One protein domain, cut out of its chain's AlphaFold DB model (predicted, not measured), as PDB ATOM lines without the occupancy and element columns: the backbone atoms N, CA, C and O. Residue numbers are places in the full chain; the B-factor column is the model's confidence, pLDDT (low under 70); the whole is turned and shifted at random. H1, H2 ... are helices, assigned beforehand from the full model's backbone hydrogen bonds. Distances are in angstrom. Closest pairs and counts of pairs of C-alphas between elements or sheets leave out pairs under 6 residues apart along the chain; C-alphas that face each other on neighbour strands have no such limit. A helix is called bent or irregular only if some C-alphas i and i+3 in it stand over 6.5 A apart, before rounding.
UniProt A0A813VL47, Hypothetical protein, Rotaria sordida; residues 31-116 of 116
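Overview. This is residues 31 to 116 of the 116 residues of the protein "Hypothetical protein" of Rotaria sordida (UniProt A0A813VL47). The long, kinked helix H5 packs on the hairpin of H1 and H2 as an up-and-down bundle of three, with H1 meeting H5 through residues 32 to 37 alone. H3 packs across H5, and tiny H4 packs on H3. The printed part, 86 residues with five named helices, H1 to H5, and no named strand, is all helix and compact, with a radius of gyration of the C-alphas of 12.9 A and spans of 39 by 31 by 19 A.

Arrangement. H5, residues 93 to 114, is irregular, with C-alphas 97 and 100 7.4 A apart and a kink of 54 degrees near residue 100. Its residues 105 to 112 alone touch H2, residues 50 to 64, opposite ways at a shallow tilt of 20 degrees; the closest C-alphas, Ile 54 and Leu 105, are 6.3 A apart. H1, residues 31 to 45, touches H2; the closest C-alphas, Ala 43 and Ile 53, are 5.9 A apart. H3, residues 68 to 79, touches H5 about perpendicular at 76 degrees; the closest C-alphas, Leu 75 and Phe 102, are 6.7 A apart. H4, residues 83 to 86, touches H3; the closest C-alphas, Leu 77 and Phe 86, are 6.8 A apart. Every O i to N i+4 pair is within hydrogen-bond range in H1, H2 and H3, and 14 of 18 in H5; H4 is too short for one.

Along the chain. H5 measures 31.7 A, H2 21.1 A and H1 20.8 A. H1 begins at C-alpha 31 (179.956, 172.432, 96.680); H5 ends at C-alpha 114 (182.994, 190.325, 122.960).

Size, cuts and confidence. The C-alphas of Asn 47 and Lys 90 are farthest apart, 38.7 A. The printed part has no cut and no long link; pLDDT is under 70 at residues 81 to 92 and 115 to 116.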
ATOM      1  N   ASP A  31     179.059 171.527  97.402       81.44
ATOM      2  CA  ASP A  31     179.956 172.432  96.680       81.44
ATOM      3  C   ASP A  31     179.744 173.887  97.125       81.44
ATOM      4  O   ASP A  31     180.714 174.599  97.368       81.44
ATOM      5  N   ASP A  32     178.497 174.296  97.387       80.06
ATOM      6  CA  ASP A  32     178.200 175.614  97.968       80.06
ATOM      7  C   ASP A  32     178.812 175.769  99.374       80.06
ATOM      8  O   ASP A  32     179.321 176.824  99.754       80.06
ATOM      9  N   TYR A  33     178.836 174.699 100.170       79.81
ATOM     10  CA  TYR A  33     179.546 174.726 101.446       79.81
ATOM     11  C   TYR A  33     181.060 174.954 101.267       79.81
ATOM     12  O   TYR A  33     181.649 175.792 101.960       79.81
ATOM     13  N   LEU A  34     181.689 174.230 100.335       82.31
ATOM     14  CA  LEU A  34     183.125 174.337 100.058       82.31
ATOM     15  C   LEU A  34     183.500 175.711  99.488       82.31
ATOM     16  O   LEU A  34     184.500 176.292  99.918       82.31
ATOM     17  N   ASP A  35     182.676 176.269  98.605       86.38
ATOM     18  CA  ASP A  35     182.848 177.617  98.058       86.38
ATOM     19  C   ASP A  35     182.755 178.687  99.151       86.38
ATOM     20  O   ASP A  35     183.578 179.609  99.212       86.38
ATOM     21  N   GLY A  36     181.791 178.553 100.065       81.44
ATOM     22  CA  GLY A  36     181.659 179.454 101.207       81.44
ATOM     23  C   GLY A  36     182.850 179.370 102.167       81.44
ATOM     24  O   GLY A  36     183.335 180.401 102.640       81.44
ATOM     25  N   LEU A  37     183.391 178.172 102.411       84.81
ATOM     26  CA  LEU A  37     184.630 178.011 103.179       84.81
ATOM     27  C   LEU A  37     185.832 178.643 102.476       84.81
ATOM     28  O   LEU A  37     186.642 179.310 103.123       84.81
ATOM     29  N   HIS A  38     185.948 178.447 101.164       87.38
ATOM     30  CA  HIS A  38     187.012 179.046 100.369       87.38
ATOM     31  C   HIS A  38     186.958 180.577 100.451       87.38
ATOM     32  O   HIS A  38     187.987 181.217 100.653       87.38
ATOM     33  N   CYS A  39     185.757 181.167 100.412       83.12
ATOM     34  CA  CYS A  39     185.551 182.603 100.606       83.12
ATOM     35  C   CYS A  39     186.124 183.105 101.947       83.12
ATOM     36  O   CYS A  39     186.852 184.102 101.980       83.12
ATOM     37  N   VAL A  40     185.848 182.394 103.047       83.94
ATOM     38  CA  VAL A  40     186.371 182.731 104.383       83.94
ATOM     39  C   VAL A  40     187.893 182.591 104.430       83.94
ATOM     40  O   VAL A  40     188.582 183.480 104.933       83.94
ATOM     41  N   HIS A  41     188.429 181.501 103.885       84.56
ATOM     42  CA  HIS A  41     189.860 181.210 103.922       84.56
ATOM     43  C   HIS A  41     190.684 182.201 103.088       84.56
ATOM     44  O   HIS A  41     191.714 182.689 103.551       84.56
ATOM     45  N   GLU A  42     190.221 182.566 101.892       83.38
ATOM     46  CA  GLU A  42     190.884 183.585 101.073       83.38
ATOM     47  C   GLU A  42     190.852 184.963 101.739       83.38
ATOM     48  O   GLU A  42     191.837 185.698 101.688       83.38
ATOM     49  N   ALA A  43     189.761 185.308 102.430       80.00
ATOM     50  CA  ALA A  43     189.706 186.541 103.208       80.00
ATOM     51  C   ALA A  43     190.728 186.532 104.363       80.00
ATOM     52  O   ALA A  43     191.424 187.523 104.573       80.00
ATOM     53  N   GLN A  44     190.901 185.404 105.056       78.81
ATOM     54  CA  GLN A  44     191.923 185.268 106.100       78.81
ATOM     55  C   GLN A  44     193.353 185.403 105.554       78.81
ATOM     56  O   GLN A  44     194.186 186.053 106.183       78.81
ATOM     57  N   LYS A  45     193.648 184.844 104.371       81.31
ATOM     58  CA  LYS A  45     194.992 184.896 103.760       81.31
ATOM     59  C   LYS A  45     195.479 186.307 103.450       81.31
ATOM     60  O   LYS A  45     196.684 186.545 103.454       81.31
ATOM     61  N   VAL A  46     194.567 187.235 103.174       85.44
ATOM     62  CA  VAL A  46     194.906 188.630 102.855       85.44
ATOM     63  C   VAL A  46     194.915 189.543 104.086       85.44
ATOM     64  O   VAL A  46     194.889 190.759 103.931       85.44
ATOM     65  N   ASN A  47     194.966 188.977 105.300       81.69
ATOM     66  CA  ASN A  47     194.857 189.706 106.569       81.69
ATOM     67  C   ASN A  47     193.581 190.563 106.664       81.69
ATOM     68  O   ASN A  47     193.616 191.649 107.245       81.69
ATOM     69  N   ALA A  48     192.465 190.094 106.089       86.06
ATOM     70  CA  ALA A  48     191.191 190.792 106.230       86.06
ATOM     71  C   ALA A  48     190.777 190.865 107.706       86.06
ATOM     72  O   ALA A  48     191.002 189.927 108.480       86.06
ATOM     73  N   THR A  49     190.148 191.970 108.094       88.12
ATOM     74  CA  THR A  49     189.610 192.123 109.448       88.12
ATOM     75  C   THR A  49     188.440 191.158 109.672       88.12
ATOM     76  O   THR A  49     187.785 190.734 108.711       88.12
ATOM     77  N   PRO A  50     188.120 190.791 110.926       86.69
ATOM     78  CA  PRO A  50     186.948 189.964 111.196       86.69
ATOM     79  C   PRO A  50     185.652 190.573 110.634       86.69
ATOM     80  O   PRO A  50     184.810 189.839 110.119       86.69
ATOM     81  N   GLU A  51     185.511 191.903 110.647       89.62
ATOM     82  CA  GLU A  51     184.401 192.631 110.023       89.62
ATOM     83  C   GLU A  51     184.312 192.390 108.511       89.62
ATOM     84  O   GLU A  51     183.222 192.165 107.982       89.62
ATOM     85  N   GLU A  52     185.444 192.415 107.808       90.38
ATOM     86  CA  GLU A  52     185.500 192.170 106.364       90.38
ATOM     87  C   GLU A  52     185.156 190.720 106.020       90.38
ATOM     88  O   GLU A  52     184.450 190.464 105.040       90.38
ATOM     89  N   ILE A  53     185.613 189.767 106.838       90.06
ATOM     90  CA  ILE A  53     185.275 188.348 106.688       90.06
ATOM     91  C   ILE A  53     183.767 188.147 106.884       90.06
ATOM     92  O   ILE A  53     183.122 187.503 106.056       90.06
ATOM     93  N   ILE A  54     183.185 188.742 107.930       92.31
ATOM     94  CA  ILE A  54     181.738 188.704 108.196       92.31
ATOM     95  C   ILE A  54     180.957 189.310 107.035       92.31
ATOM     96  O   ILE A  54     179.977 188.719 106.586       92.31
ATOM     97  N   TYR A  55     181.384 190.469 106.531       92.38
ATOM     98  CA  TYR A  55     180.717 191.142 105.423       92.38
ATOM     99  C   TYR A  55     180.688 190.268 104.163       92.38
ATOM    100  O   TYR A  55     179.622 190.064 103.581       92.38
ATOM    101  N   LYS A  56     181.833 189.689 103.776       91.00
ATOM    102  CA  LYS A  56     181.927 188.797 102.608       91.00
ATOM    103  C   LYS A  56     181.091 187.532 102.781       91.00
ATOM    104  O   LYS A  56     180.356 187.164 101.867       91.00
ATOM    105  N   LEU A  57     181.159 186.901 103.953       91.56
ATOM    106  CA  LEU A  57     180.386 185.696 104.239       91.56
ATOM    107  C   LEU A  57     178.877 185.981 104.255       91.56
ATOM    108  O   LEU A  57     178.107 185.178 103.734       91.56
ATOM    109  N   ARG A  58     178.441 187.135 104.781       93.81
ATOM    110  CA  ARG A  58     177.036 187.560 104.689       93.81
ATOM    111  C   ARG A  58     176.603 187.717 103.245       93.81
ATOM    112  O   ARG A  58     175.609 187.110 102.884       93.81
ATOM    113  N   LEU A  59     177.343 188.462 102.424       92.75
ATOM    114  CA  LEU A  59     176.990 188.637 101.012       92.75
ATOM    115  C   LEU A  59     176.857 187.299 100.279       92.75
ATOM    116  O   LEU A  59     175.882 187.096  99.562       92.75
ATOM    117  N   TYR A  60     177.799 186.380 100.504       91.56
ATOM    118  CA  TYR A  60     177.748 185.037  99.933       91.56
ATOM    119  C   TYR A  60     176.473 184.291 100.345       91.56
ATOM    120  O   TYR A  60     175.754 183.757  99.508       91.56
ATOM    121  N   LEU A  61     176.161 184.279 101.641       91.00
ATOM    122  CA  LEU A  61     174.990 183.572 102.151       91.00
ATOM    123  C   LEU A  61     173.677 184.242 101.734       91.00
ATOM    124  O   LEU A  61     172.721 183.529 101.456       91.00
ATOM    125  N   GLU A  62     173.623 185.576 101.657       92.81
ATOM    126  CA  GLU A  62     172.456 186.327 101.171       92.81
ATOM    127  C   GLU A  62     172.113 185.943  99.730       92.81
ATOM    128  O   GLU A  62     170.940 185.722  99.437       92.81
ATOM    129  N   ASP A  63     173.116 185.812  98.862       89.75
ATOM    130  CA  ASP A  63     172.935 185.345  97.484       89.75
ATOM    131  C   ASP A  63     172.380 183.910  97.447       89.75
ATOM    132  O   ASP A  63     171.378 183.635  96.784       89.75
ATOM    133  N   LYS A  64     172.956 183.008  98.252       86.12
ATOM    134  CA  LYS A  64     172.588 181.584  98.268       86.12
ATOM    135  C   LYS A  64     171.191 181.296  98.805       86.12
ATOM    136  O   LYS A  64     170.512 180.417  98.286       86.12
ATOM    137  N   VAL A  65     170.747 182.021  99.829       86.00
ATOM    138  CA  VAL A  65     169.440 181.777 100.467       86.00
ATOM    139  C   VAL A  65     168.309 182.625  99.880       86.00
ATOM    140  O   VAL A  65     167.205 182.630 100.418       86.00
ATOM    141  N   GLY A  66     168.559 183.369  98.799       85.69
ATOM    142  CA  GLY A  66     167.531 184.183  98.145       85.69
ATOM    143  C   GLY A  66     167.232 185.514  98.847       85.69
ATOM    144  O   GLY A  66     166.156 186.085  98.670       85.69
ATOM    145  N   GLY A  67     168.180 186.030  99.634       88.88
ATOM    146  CA  GLY A  67     168.206 187.421 100.077       88.88
ATOM    147  C   GLY A  67     168.371 187.645 101.581       88.88
ATOM    148  O   GLY A  67     168.226 186.761 102.426       88.88
ATOM    149  N   LYS A  68     168.620 188.914 101.929       92.62
ATOM    150  CA  LYS A  68     168.901 189.389 103.294       92.62
ATOM    151  C   LYS A  68     167.830 189.035 104.328       92.62
ATOM    152  O   LYS A  68     168.164 188.708 105.467       92.62
ATOM    153  N   ASN A  69     166.549 189.124 103.965       89.00
ATOM    154  CA  ASN A  69     165.455 188.824 104.896       89.00
ATOM    155  C   ASN A  69     165.433 187.339 105.264       89.00
ATOM    156  O   ASN A  69     165.297 187.011 106.439       89.00
ATOM    157  N   VAL A  70     165.641 186.461 104.277       87.56
ATOM    158  CA  VAL A  70     165.722 185.012 104.492       87.56
ATOM    159  C   VAL A  70     166.937 184.684 105.360       87.56
ATOM    160  O   VAL A  70     166.786 184.010 106.379       87.56
ATOM    161  N   LEU A  71     168.108 185.257 105.049       90.75
ATOM    162  CA  LEU A  71     169.312 185.070 105.862       90.75
ATOM    163  C   LEU A  71     169.095 185.489 107.323       90.75
ATOM    164  O   LEU A  71     169.448 184.749 108.238       90.75
ATOM    165  N   ASN A  72     168.501 186.658 107.572       90.56
ATOM    166  CA  ASN A  72     168.267 187.129 108.938       90.56
ATOM    167  C   ASN A  72     167.313 186.212 109.718       90.56
ATOM    168  O   ASN A  72     167.556 185.970 110.900       90.56
ATOM    169  N   THR A  73     166.271 185.684 109.070       86.31
ATOM    170  CA  THR A  73     165.362 184.702 109.680       86.31
ATOM    171  C   THR A  73     166.103 183.417 110.042       86.31
ATOM    172  O   THR A  73     166.013 182.968 111.184       86.31
ATOM    173  N   ILE A  74     166.905 182.872 109.122       86.44
ATOM    174  CA  ILE A  74     167.728 181.676 109.359       86.44
ATOM    175  C   ILE A  74     168.667 181.893 110.553       86.44
ATOM    176  O   ILE A  74     168.694 181.091 111.487       86.44
ATOM    177  N   LEU A  75     169.402 183.008 110.570       89.19
ATOM    178  CA  LEU A  75     170.326 183.323 111.660       89.19
ATOM    179  C   LEU A  75     169.599 183.503 112.997       89.19
ATOM    180  O   LEU A  75     170.125 183.100 114.034       89.19
ATOM    181  N   ALA A  76     168.401 184.094 113.001       86.62
ATOM    182  CA  ALA A  76     167.592 184.218 114.208       86.62
ATOM    183  C   ALA A  76     167.179 182.842 114.758       86.62
ATOM    184  O   ALA A  76     167.381 182.596 115.946       86.62
ATOM    185  N   LEU A  77     166.696 181.937 113.899       83.56
ATOM    186  CA  LEU A  77     166.301 180.571 114.271       83.56
ATOM    187  C   LEU A  77     167.472 179.752 114.835       83.56
ATOM    188  O   LEU A  77     167.339 179.053 115.840       83.56
ATOM    189  N   ILE A  78     168.653 179.865 114.223       85.62
ATOM    190  CA  ILE A  78     169.850 179.166 114.707       85.62
ATOM    191  C   ILE A  78     170.276 179.713 116.078       85.62
ATOM    192  O   ILE A  78     170.562 178.938 116.996       85.62
ATOM    193  N   ARG A  79     170.280 181.044 116.258       85.19
ATOM    194  CA  ARG A  79     170.659 181.688 117.531       85.19
ATOM    195  C   ARG A  79     169.730 181.321 118.684       85.19
ATOM    196  O   ARG A  79     170.202 181.185 119.812       85.19
ATOM    197  N   THR A  80     168.438 181.122 118.428       81.75
ATOM    198  CA  THR A  80     167.465 180.707 119.453       81.75
ATOM    199  C   THR A  80     167.545 179.216 119.797       81.75
ATOM    200  O   THR A  80     166.716 178.723 120.557       81.75
ATOM    201  N   LYS A  81     168.566 178.493 119.300       65.75
ATOM    202  CA  LYS A  81     168.789 177.051 119.514       65.75
ATOM    203  C   LYS A  81     167.628 176.171 119.043       65.75
ATOM    204  O   LYS A  81     167.567 174.994 119.391       65.75
ATOM    205  N   GLN A  82     166.776 176.696 118.171       63.84
ATOM    206  CA  GLN A  82     165.734 175.954 117.471       63.84
ATOM    207  C   GLN A  82     166.318 175.206 116.263       63.84
ATOM    208  O   GLN A  82     165.719 175.143 115.202       63.84
ATOM    209  N   ILE A  83     167.519 174.631 116.402       62.28
ATOM    210  CA  ILE A  83     168.204 173.903 115.318       62.28
ATOM    211  C   ILE A  83     167.434 172.621 114.969       62.28
ATOM    212  O   ILE A  83     167.373 172.221 113.811       62.28
ATOM    213  N   VAL A  84     166.808 171.995 115.974       58.50
ATOM    214  CA  VAL A  84     165.906 170.854 115.759       58.50
ATOM    215  C   VAL A  84     164.679 171.291 114.958       58.50
ATOM    216  O   VAL A  84     164.268 170.568 114.057       58.50
ATOM    217  N   ASP A  85     164.149 172.491 115.210       59.19
ATOM    218  CA  ASP A  85     163.032 173.034 114.432       59.19
ATOM    219  C   ASP A  85     163.485 173.473 113.033       59.19
ATOM    220  O   ASP A  85     162.770 173.232 112.069       59.19
ATOM    221  N   PHE A  86     164.699 174.018 112.884       63.34
ATOM    222  CA  PHE A  86     165.288 174.419 111.601       63.34
ATOM    223  C   PHE A  86     165.285 173.269 110.586       63.34
ATOM    224  O   PHE A  86     164.834 173.457 109.460       63.34
ATOM    225  N   ASN A  87     165.686 172.066 111.008       61.31
ATOM    226  CA  ASN A  87     165.654 170.872 110.157       61.31
ATOM    227  C   ASN A  87     164.226 170.364 109.865       61.31
ATOM    228  O   ASN A  87     164.031 169.603 108.924       61.31
ATOM    229  N   ASN A  88     163.232 170.767 110.663       61.28
ATOM    230  CA  ASN A  88     161.825 170.385 110.496       61.28
ATOM    231  C   ASN A  88     161.013 171.420 109.693       61.28
ATOM    232  O   ASN A  88     159.894 171.133 109.256       61.28
ATOM    233  N   HIS A  89     161.552 172.621 109.475       67.44
ATOM    234  CA  HIS A  89     160.941 173.633 108.627       67.44
ATOM    235  C   HIS A  89     161.202 173.300 107.152       67.44
ATOM    236  O   HIS A  89     162.281 173.562 106.628       67.44
ATOM    237  N   LYS A  90     160.180 172.785 106.452       65.19
ATOM    238  CA  LYS A  90     160.220 172.493 104.999       65.19
ATOM    239  C   LYS A  90     160.720 173.660 104.139       65.19
ATOM    240  O   LYS A  90     161.259 173.450 103.060       65.19
ATOM    241  N   GLU A  91     160.538 174.888 104.614       65.25
ATOM    242  CA  GLU A  91     160.994 176.107 103.940       65.25
ATOM    243  C   GLU A  91     162.526 176.258 103.943       65.25
ATOM    244  O   GLU A  91     163.070 176.934 103.072       65.25
ATOM    245  N   PHE A  92     163.229 175.598 104.871       69.69
ATOM    246  CA  PHE A  92     164.686 175.671 105.037       69.69
ATOM    247  C   PHE A  92     165.398 174.327 104.863       69.69
ATOM    248  O   PHE A  92     166.619 174.275 105.007       69.69
ATOM    249  N   GLU A  93     164.681 173.259 104.496       70.00
ATOM    250  CA  GLU A  93     165.251 171.923 104.249       70.00
ATOM    251  C   GLU A  93     166.447 171.992 103.276       70.00
ATOM    252  O   GLU A  93     167.488 171.366 103.491       70.00
ATOM    253  N   TYR A  94     166.349 172.872 102.277       70.31
ATOM    254  CA  TYR A  94     167.379 173.129 101.269       70.31
ATOM    255  C   TYR A  94     168.592 173.929 101.765       70.31
ATOM    256  O   TYR A  94     169.583 174.000 101.050       70.31
ATOM    257  N   CYS A  95     168.543 174.528 102.959       76.25
ATOM    258  CA  CYS A  95     169.629 175.319 103.557       76.25
ATOM    259  C   CYS A  95     170.494 174.515 104.541       76.25
ATOM    260  O   CYS A  95     171.497 175.025 105.042       76.25
ATOM    261  N   THR A  96     170.126 173.262 104.821       75.94
ATOM    262  CA  THR A  96     170.786 172.412 105.825       75.94
ATOM    263  C   THR A  96     172.274 172.194 105.530       75.94
ATOM    264  O   THR A  96     173.091 172.167 106.449       75.94
ATOM    265  N   SER A  97     172.653 172.110 104.253       79.00
ATOM    266  CA  SER A  97     174.049 171.975 103.806       79.00
ATOM    267  C   SER A  97     174.924 173.182 104.167       79.00
ATOM    268  O   SER A  97     176.115 173.018 104.422       79.00
ATOM    269  N   LEU A  98     174.340 174.381 104.273       84.69
ATOM    270  CA  LEU A  98     175.048 175.602 104.672       84.69
ATOM    271  C   LEU A  98     175.008 175.865 106.182       84.69
ATOM    272  O   LEU A  98     175.599 176.846 106.641       84.69
ATOM    273  N   LEU A  99     174.373 174.993 106.977       85.62
ATOM    274  CA  LEU A  99     174.309 175.129 108.435       85.62
ATOM    275  C   LEU A  99     175.678 175.410 109.083       85.62
ATOM    276  O   LEU A  99     175.756 176.326 109.909       85.62
ATOM    277  N   PRO A 100     176.777 174.731 108.697       86.44
ATOM    278  CA  PRO A 100     178.091 175.045 109.244       86.44
ATOM    279  C   PRO A 100     178.567 176.472 108.925       86.44
ATOM    280  O   PRO A 100     179.205 177.095 109.769       86.44
ATOM    281  N   LEU A 101     178.237 177.032 107.754       89.88
ATOM    282  CA  LEU A 101     178.606 178.411 107.403       89.88
ATOM    283  C   LEU A 101     177.793 179.441 108.186       89.88
ATOM    284  O   LEU A 101     178.359 180.437 108.640       89.88
ATOM    285  N   PHE A 102     176.498 179.194 108.410       90.19
ATOM    286  CA  PHE A 102     175.701 180.040 109.303       90.19
ATOM    287  C   PHE A 102     176.282 180.041 110.724       90.19
ATOM    288  O   PHE A 102     176.374 181.095 111.351       90.19
ATOM    289  N   MET A 103     176.737 178.883 111.218       87.69
ATOM    290  CA  MET A 103     177.406 178.778 112.519       87.69
ATOM    291  C   MET A 103     178.726 179.552 112.559       87.69
ATOM    292  O   MET A 103     178.969 180.274 113.524       87.69
ATOM    293  N   VAL A 104     179.559 179.455 111.516       89.69
ATOM    294  CA  VAL A 104     180.799 180.245 111.404       89.69
ATOM    295  C   VAL A 104     180.493 181.740 111.461       89.69
ATOM    296  O   VAL A 104     181.122 182.456 112.239       89.69
ATOM    297  N   LEU A 105     179.497 182.207 110.700       91.69
ATOM    298  CA  LEU A 105     179.078 183.607 110.710       91.69
ATOM    299  C   LEU A 105     178.653 184.063 112.115       91.69
ATOM    300  O   LEU A 105     179.130 185.089 112.595       91.69
ATOM    301  N   ILE A 106     177.815 183.278 112.800       90.44
ATOM    302  CA  ILE A 106     177.366 183.578 114.169       90.44
ATOM    303  C   ILE A 106     178.554 183.636 115.138       90.44
ATOM    304  O   ILE A 106     178.628 184.541 115.968       90.44
ATOM    305  N   CYS A 107     179.493 182.694 115.044       88.81
ATOM    306  CA  CYS A 107     180.691 182.677 115.882       88.81
ATOM    307  C   CYS A 107     181.566 183.919 115.667       88.81
ATOM    308  O   CYS A 107     182.039 184.506 116.643       88.81
ATOM    309  N   LEU A 108     181.761 184.340 114.415       88.62
ATOM    310  CA  LEU A 108     182.521 185.545 114.084       88.62
ATOM    311  C   LEU A 108     181.834 186.809 114.619       88.62
ATOM    312  O   LEU A 108     182.480 187.620 115.283       88.62
ATOM    313  N   GLU A 109     180.524 186.955 114.396       90.25
ATOM    314  CA  GLU A 109     179.752 188.097 114.904       90.25
ATOM    315  C   GLU A 109     179.791 188.165 116.441       90.25
ATOM    316  O   GLU A 109     180.015 189.234 117.005       90.25
ATOM    317  N   ASN A 110     179.655 187.028 117.131       88.06
ATOM    318  CA  ASN A 110     179.758 186.971 118.593       88.06
ATOM    319  C   ASN A 110     181.163 187.335 119.095       88.06
ATOM    320  O   ASN A 110     181.289 188.027 120.104       88.06
ATOM    321  N   SER A 111     182.209 186.886 118.394       84.94
ATOM    322  CA  SER A 111     183.599 187.190 118.758       84.94
ATOM    323  C   SER A 111     183.880 188.691 118.677       84.94
ATOM    324  O   SER A 111     184.535 189.236 119.561       84.94
ATOM    325  N   LEU A 112     183.331 189.378 117.668       84.75
ATOM    326  CA  LEU A 112     183.432 190.834 117.554       84.75
ATOM    327  C   LEU A 112     182.691 191.578 118.665       84.75
ATOM    328  O   LEU A 112     183.186 192.586 119.164       84.75
ATOM    329  N   VAL A 113     181.508 191.098 119.060       81.31
ATOM    330  CA  VAL A 113     180.741 191.711 120.154       81.31
ATOM    331  C   VAL A 113     181.498 191.613 121.479       81.31
ATOM    332  O   VAL A 113     181.464 192.559 122.253       81.31
ATOM    333  N   GLN A 114     182.208 190.511 121.732       72.75
ATOM    334  CA  GLN A 114     182.994 190.325 122.960       72.75
ATOM    335  C   GLN A 114     184.263 191.189 123.036       72.75
ATOM    336  O   GLN A 114     184.821 191.345 124.118       72.75
ATOM    337  N   GLN A 115     184.741 191.719 121.907       64.94
ATOM    338  CA  GLN A 115     185.932 192.575 121.845       64.94
ATOM    339  C   GLN A 115     185.625 194.070 122.032       64.94
ATOM    340  O   GLN A 115     186.556 194.876 122.051       64.94
ATOM    341  N   ARG A 116     184.347 194.445 122.148       55.72
ATOM    342  CA  ARG A 116     183.878 195.817 122.381       55.72
ATOM    343  C   ARG A 116     183.405 195.995 123.816       55.72
ATOM    344  O   ARG A 116     183.606 197.112 124.335       55.72
TER     345      ARG A 116